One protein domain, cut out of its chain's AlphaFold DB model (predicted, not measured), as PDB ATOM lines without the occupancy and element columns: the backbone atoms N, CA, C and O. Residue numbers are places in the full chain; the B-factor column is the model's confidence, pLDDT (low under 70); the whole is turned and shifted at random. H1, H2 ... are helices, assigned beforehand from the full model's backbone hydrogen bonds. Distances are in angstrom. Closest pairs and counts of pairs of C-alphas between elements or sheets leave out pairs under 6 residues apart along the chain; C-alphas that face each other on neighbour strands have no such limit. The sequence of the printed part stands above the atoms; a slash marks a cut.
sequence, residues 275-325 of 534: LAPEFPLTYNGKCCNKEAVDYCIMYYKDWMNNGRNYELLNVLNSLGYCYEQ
ATOM      1  N   LEU A 275      13.523 -12.856  48.760       64.69
ATOM      2  CA  LEU A 275      13.671 -13.522  50.053       64.69
ATOM      3  C   LEU A 275      14.978 -14.336  50.073       64.69
ATOM      4  O   LEU A 275      15.557 -14.628  49.026       64.69
ATOM      5  N   ALA A 276      15.476 -14.602  51.283       64.69
ATOM      6  CA  ALA A 276      16.725 -15.308  51.581       64.69
ATOM      7  C   ALA A 276      16.896 -16.619  50.770       64.69
ATOM      8  O   ALA A 276      15.900 -17.212  50.357       64.69
ATOM      9  N   PRO A 277      18.137 -17.119  50.580       59.53
ATOM     10  CA  PRO A 277      18.468 -18.200  49.635       59.53
ATOM     11  C   PRO A 277      17.723 -19.530  49.837       59.53
ATOM     12  O   PRO A 277      17.740 -20.374  48.947       59.53
ATOM     13  N   GLU A 278      17.056 -19.722  50.972       66.00
ATOM     14  CA  GLU A 278      16.268 -20.920  51.273       66.00
ATOM     15  C   GLU A 278      14.887 -20.931  50.583       66.00
ATOM     16  O   GLU A 278      14.289 -21.996  50.448       66.00
ATOM     17  N   PHE A 279      14.402 -19.787  50.067       59.59
ATOM     18  CA  PHE A 279      13.146 -19.686  49.309       59.59
ATOM     19  C   PHE A 279      13.306 -18.762  48.085       59.59
ATOM     20  O   PHE A 279      13.308 -17.539  48.246       59.59
ATOM     21  N   PRO A 280      13.396 -19.297  46.850       59.72
ATOM     22  CA  PRO A 280      13.623 -18.505  45.640       59.72
ATOM     23  C   PRO A 280      12.328 -17.827  45.168       59.72
ATOM     24  O   PRO A 280      11.790 -18.128  44.104       59.72
ATOM     25  N   LEU A 281      11.797 -16.918  45.984       62.41
ATOM     26  CA  LEU A 281      10.710 -16.027  45.603       62.41
ATOM     27  C   LEU A 281      11.300 -14.645  45.337       62.41
ATOM     28  O   LEU A 281      11.711 -13.932  46.254       62.41
ATOM     29  N   THR A 282      11.345 -14.288  44.057       66.88
ATOM     30  CA  THR A 282      11.750 -12.965  43.585       66.88
ATOM     31  C   THR A 282      10.523 -12.201  43.118       66.88
ATOM     32  O   THR A 282       9.834 -12.637  42.192       66.88
ATOM     33  N   TYR A 283      10.264 -11.048  43.724       80.56
ATOM     34  CA  TYR A 283       9.280 -10.090  43.243       80.56
ATOM     35  C   TYR A 283       9.980  -9.020  42.401       80.56
ATOM     36  O   TYR A 283      10.990  -8.460  42.816       80.56
ATOM     37  N   ASN A 284       9.461  -8.739  41.204       77.94
ATOM     38  CA  ASN A 284      10.119  -7.880  40.211       77.94
ATOM     39  C   ASN A 284       9.495  -6.477  40.076       77.94
ATOM     40  O   ASN A 284       9.769  -5.801  39.087       77.94
ATOM     41  N   GLY A 285       8.647  -6.049  41.017       78.94
ATOM     42  CA  GLY A 285       8.070  -4.698  41.013       78.94
ATOM     43  C   GLY A 285       6.937  -4.459  40.002       78.94
ATOM     44  O   GLY A 285       6.496  -3.327  39.823       78.94
ATOM     45  N   LYS A 286       6.446  -5.497  39.303       81.19
ATOM     46  CA  LYS A 286       5.515  -5.337  38.164       81.19
ATOM     47  C   LYS A 286       4.024  -5.223  38.523       81.19
ATOM     48  O   LYS A 286       3.200  -5.140  37.614       81.19
ATOM     49  N   CYS A 287       3.646  -5.197  39.804       85.19
ATOM     50  CA  CYS A 287       2.239  -5.063  40.216       85.19
ATOM     51  C   CYS A 287       1.749  -3.618  40.388       85.19
ATOM     52  O   CYS A 287       0.600  -3.422  40.779       85.19
ATOM     53  N   CYS A 288       2.569  -2.599  40.113       83.50
ATOM     54  CA  CYS A 288       2.113  -1.208  40.162       83.50
ATOM     55  C   CYS A 288       1.224  -0.884  38.944       83.50
ATOM     56  O   CYS A 288       1.685  -0.396  37.912       83.50
ATOM     57  N   ASN A 289      -0.073  -1.159  39.059       85.31
ATOM     58  CA  ASN A 289      -1.105  -0.535  38.236       85.31
ATOM     59  C   ASN A 289      -2.198   0.048  39.128       85.31
ATOM     60  O   ASN A 289      -2.347  -0.329  40.291       85.31
ATOM     61  N   LYS A 290      -2.947   1.000  38.568       82.88
ATOM     62  CA  LYS A 290      -3.979   1.739  39.292       82.88
ATOM     63  C   LYS A 290      -5.010   0.796  39.914       82.88
ATOM     64  O   LYS A 290      -5.399   1.002  41.054       82.88
ATOM     65  N   GLU A 291      -5.392  -0.269  39.213       84.25
ATOM     66  CA  GLU A 291      -6.373  -1.228  39.718       84.25
ATOM     67  C   GLU A 291      -5.878  -2.010  40.944       84.25
ATOM     68  O   GLU A 291      -6.648  -2.227  41.879       84.25
ATOM     69  N   ALA A 292      -4.602  -2.403  40.970       86.81
ATOM     70  CA  ALA A 292      -3.987  -3.053  42.125       86.81
ATOM     71  C   ALA A 292      -3.921  -2.103  43.331       86.81
ATOM     72  O   ALA A 292      -4.229  -2.503  44.454       86.81
ATOM     73  N   VAL A 293      -3.563  -0.836  43.095       84.44
ATOM     74  CA  VAL A 293      -3.480   0.198  44.138       84.44
ATOM     75  C   VAL A 293      -4.863   0.513  44.710       84.44
ATOM     76  O   VAL A 293      -5.036   0.487  45.927       84.44
ATOM     77  N   ASP A 294      -5.863   0.724  43.854       84.00
ATOM     78  CA  ASP A 294      -7.240   1.005  44.268       84.00
ATOM     79  C   ASP A 294      -7.821  -0.166  45.083       84.00
ATOM     80  O   ASP A 294      -8.475   0.042  46.107       84.00
ATOM     81  N   TYR A 295      -7.527  -1.411  44.687       85.12
ATOM     82  CA  TYR A 295      -7.931  -2.603  45.435       85.12
ATOM     83  C   TYR A 295      -7.280  -2.668  46.828       85.12
ATOM     84  O   TYR A 295      -7.962  -2.932  47.821       85.12
ATOM     85  N   CYS A 296      -5.977  -2.389  46.922       82.38
ATOM     86  CA  CYS A 296      -5.251  -2.353  48.194       82.38
ATOM     87  C   CYS A 296      -5.772  -1.254  49.131       82.38
ATOM     88  O   CYS A 296      -5.968  -1.511  50.320       82.38
ATOM     89  N   ILE A 297      -6.055  -0.059  48.603       81.50
ATOM     90  CA  ILE A 297      -6.610   1.062  49.377       81.50
ATOM     91  C   ILE A 297      -8.005   0.719  49.914       81.50
ATOM     92  O   ILE A 297      -8.311   1.030  51.064       81.50
ATOM     93  N   MET A 298      -8.836   0.067  49.098       79.06
ATOM     94  CA  MET A 298     -10.226  -0.228  49.445       79.06
ATOM     95  C   MET A 298     -10.367  -1.335  50.497       79.06
ATOM     96  O   MET A 298     -11.256  -1.251  51.340       79.06
ATOM     97  N   TYR A 299      -9.509  -2.359  50.466       78.12
ATOM     98  CA  TYR A 299      -9.692  -3.557  51.298       78.12
ATOM     99  C   TYR A 299      -8.641  -3.765  52.387       78.12
ATOM    100  O   TYR A 299      -8.900  -4.500  53.335       78.12
ATOM    101  N   TYR A 300      -7.467  -3.144  52.274       77.19
ATOM    102  CA  TYR A 300      -6.306  -3.498  53.094       77.19
ATOM    103  C   TYR A 300      -5.586  -2.276  53.676       77.19
ATOM    104  O   TYR A 300      -4.382  -2.322  53.933       77.19
ATOM    105  N   LYS A 301      -6.320  -1.189  53.943       70.31
ATOM    106  CA  LYS A 301      -5.770   0.069  54.475       70.31
ATOM    107  C   LYS A 301      -4.967  -0.119  55.773       70.31
ATOM    108  O   LYS A 301      -3.872   0.421  55.885       70.31
ATOM    109  N   ASP A 302      -5.445  -0.957  56.694       60.91
ATOM    110  CA  ASP A 302      -4.734  -1.287  57.946       60.91
ATOM    111  C   ASP A 302      -3.579  -2.279  57.742       60.91
ATOM    112  O   ASP A 302      -2.663  -2.397  58.558       60.91
ATOM    113  N   TRP A 303      -3.613  -3.014  56.635       64.00
ATOM    114  CA  TRP A 303      -2.632  -4.035  56.298       64.00
ATOM    115  C   TRP A 303      -1.366  -3.435  55.687       64.00
ATOM    116  O   TRP A 303      -0.268  -3.908  55.986       64.00
ATOM    117  N   MET A 304      -1.507  -2.346  54.919       60.66
ATOM    118  CA  MET A 304      -0.379  -1.588  54.362       60.66
ATOM    119  C   MET A 304       0.570  -1.050  55.448       60.66
ATOM    120  O   MET A 304       1.760  -0.904  55.196       60.66
ATOM    121  N   ASN A 305       0.085  -0.849  56.678       60.69
ATOM    122  CA  ASN A 305       0.902  -0.379  57.800       60.69
ATOM    123  C   ASN A 305       1.674  -1.498  58.533       60.69
ATOM    124  O   ASN A 305       2.540  -1.198  59.348       60.69
ATOM    125  N   ASN A 306       1.383  -2.780  58.266       58.16
ATOM    126  CA  ASN A 306       1.859  -3.915  59.074       58.16
ATOM    127  C   ASN A 306       2.875  -4.844  58.364       58.16
ATOM    128  O   ASN A 306       3.177  -5.925  58.867       58.16
ATOM    129  N   GLY A 307       3.417  -4.452  57.203       53.00
ATOM    130  CA  GLY A 307       4.634  -5.046  56.616       53.00
ATOM    131  C   GLY A 307       4.548  -6.485  56.075       53.00
ATOM    132  O   GLY A 307       5.580  -7.071  55.745       53.00
ATOM    133  N   ARG A 308       3.359  -7.090  55.946       61.62
ATOM    134  CA  ARG A 308       3.190  -8.457  55.402       61.62
ATOM    135  C   ARG A 308       2.945  -8.464  53.889       61.62
ATOM    136  O   ARG A 308       1.863  -8.787  53.410       61.62
ATOM    137  N   ASN A 309       3.988  -8.138  53.127       69.62
ATOM    138  CA  ASN A 309       3.898  -7.913  51.675       69.62
ATOM    139  C   ASN A 309       3.655  -9.187  50.831       69.62
ATOM    140  O   ASN A 309       3.133  -9.094  49.721       69.62
ATOM    141  N   TYR A 310       3.993 -10.383  51.332       72.69
ATOM    142  CA  TYR A 310       3.908 -11.625  50.542       72.69
ATOM    143  C   TYR A 310       2.472 -12.162  50.383       72.69
ATOM    144  O   TYR A 310       2.115 -12.656  49.313       72.69
ATOM    145  N   GLU A 311       1.626 -12.050  51.412       78.75
ATOM    146  CA  GLU A 311       0.234 -12.524  51.346       78.75
ATOM    147  C   GLU A 311      -0.594 -11.633  50.421       78.75
ATOM    148  O   GLU A 311      -1.369 -12.133  49.607       78.75
ATOM    149  N   LEU A 312      -0.350 -10.319  50.471       81.19
ATOM    150  CA  LEU A 312      -0.968  -9.355  49.568       81.19
ATOM    151  C   LEU A 312      -0.606  -9.636  48.113       81.19
ATOM    152  O   LEU A 312      -1.483  -9.634  47.255       81.19
ATOM    153  N   LEU A 313       0.659  -9.950  47.838       81.19
ATOM    154  CA  LEU A 313       1.105 -10.296  46.494       81.19
ATOM    155  C   LEU A 313       0.419 -11.567  45.968       81.19
ATOM    156  O   LEU A 313      -0.008 -11.596  44.817       81.19
ATOM    157  N   ASN A 314       0.248 -12.595  46.804       78.56
ATOM    158  CA  ASN A 314      -0.490 -13.804  46.421       78.56
ATOM    159  C   ASN A 314      -1.968 -13.513  46.138       78.56
ATOM    160  O   ASN A 314      -2.520 -14.036  45.170       78.56
ATOM    161  N   VAL A 315      -2.595 -12.638  46.928       82.19
ATOM    162  CA  VAL A 315      -3.972 -12.187  46.690       82.19
ATOM    163  C   VAL A 315      -4.056 -11.420  45.369       82.19
ATOM    164  O   VAL A 315      -4.868 -11.776  44.516       82.19
ATOM    165  N   LEU A 316      -3.174 -10.448  45.133       87.25
ATOM    166  CA  LEU A 316      -3.151  -9.661  43.899       87.25
ATOM    167  C   LEU A 316      -2.858 -10.522  42.658       87.25
ATOM    168  O   LEU A 316      -3.519 -10.354  41.634       87.25
ATOM    169  N   ASN A 317      -1.946 -11.493  42.751       82.81
ATOM    170  CA  ASN A 317      -1.687 -12.468  41.689       82.81
ATOM    171  C   ASN A 317      -2.912 -13.357  41.427       82.81
ATOM    172  O   ASN A 317      -3.309 -13.533  40.277       82.81
ATOM    173  N   SER A 318      -3.549 -13.880  42.478       82.12
ATOM    174  CA  SER A 318      -4.725 -14.756  42.346       82.12
ATOM    175  C   SER A 318      -5.934 -14.047  41.729       82.12
ATOM    176  O   SER A 318      -6.725 -14.658  41.009       82.12
ATOM    177  N   LEU A 319      -6.051 -12.740  41.971       84.06
ATOM    178  CA  LEU A 319      -7.102 -11.893  41.421       84.06
ATOM    179  C   LEU A 319      -6.767 -11.374  40.016       84.06
ATOM    180  O   LEU A 319      -7.629 -10.785  39.361       84.06
ATOM    181  N   GLY A 320      -5.547 -11.623  39.534       85.75
ATOM    182  CA  GLY A 320      -5.079 -11.120  38.252       85.75
ATOM    183  C   GLY A 320      -4.980  -9.597  38.256       85.75
ATOM    184  O   GLY A 320      -5.463  -8.943  37.339       85.75
ATOM    185  N   TYR A 321      -4.405  -9.010  39.299       84.38
ATOM    186  CA  TYR A 321      -3.988  -7.606  39.285       84.38
ATOM    187  C   TYR A 321      -2.512  -7.454  38.906       84.38
ATOM    188  O   TYR A 321      -2.079  -6.370  38.543       84.38
ATOM    189  N   CYS A 322      -1.751  -8.544  38.902       84.88
ATOM    190  CA  CYS A 322      -0.348  -8.590  38.520       84.88
ATOM    191  C   CYS A 322      -0.190  -9.498  37.296       84.88
ATOM    192  O   CYS A 322      -0.551 -10.673  37.363       84.88
ATOM    193  N   TYR A 323       0.333  -8.989  36.177       72.88
ATOM    194  CA  TYR A 323       0.561  -9.798  34.974       72.88
ATOM    195  C   TYR A 323       1.983  -9.619  34.442       72.88
ATOM    196  O   TYR A 323       2.470  -8.496  34.312       72.88
ATOM    197  N   GLU A 324       2.622 -10.721  34.045       57.09
ATOM    198  CA  GLU A 324       3.784 -10.667  33.161       57.09
ATOM    199  C   GLU A 324       3.318 -10.418  31.726       57.09
ATOM    200  O   GLU A 324       2.531 -11.183  31.165       57.09
ATOM    201  N   GLN A 325       3.805  -9.340  31.111       46.41
ATOM    202  CA  GLN A 325       3.614  -9.092  29.685       46.41
ATOM    203  C   GLN A 325       4.330 -10.174  28.868       46.41
ATOM    204  O   GLN A 325       5.492 -10.023  28.505       46.41
TER     205      GLN A 325
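This is residues 275 to 325 of the 534 residues of the protein "Protein CBG25449" of Caenorhabditis briggsae (UniProt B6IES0). With little regular structure, this is a loose pair of two short helices, H1 and H2, steeply tilted to each other at 65 degrees and close at one place, Ala 292 of H1 and Leu 316 of H2, while a loop, residues 300 to 308, joins the end of H1 to the beginning of H2. The unnamed stretch of residues 275 to 289 runs far out past H2 and makes much of the length. The printed part has 51 residues with two named helices, H1 then H2, holding 20 of them, and no named strand; the class is all helix. It is only just compact, close to loose, with a radius of gyration of the C-alphas of 11.6 A, and flat, spanning 34 by 29 by 16 A.

H1, residues 290 to 299, begins at C-alpha 290 (-3.979, 1.739, 39.292) and is 14.3 A long. H2, residues 309 to 318, is 14.4 A long and ends at C-alpha 318 (-4.725, -14.756, 42.346).

H1 and H2 are close but not clearly touching; their closest C-alphas, those of Ala 292 and Leu 316, are 6.9 A apart. They run opposite ways at a steep tilt of 65 degrees. In both, every O i to N i+4 pair is within hydrogen-bond range.

The C-alphas farthest apart, of Pro 277 and Met 298, are 33.9 A apart. The printed part has no cut, and the link H1 to H2 is short. Model confidence is under 70 at residues 275 to 282, 302 to 309 and 324 to 325.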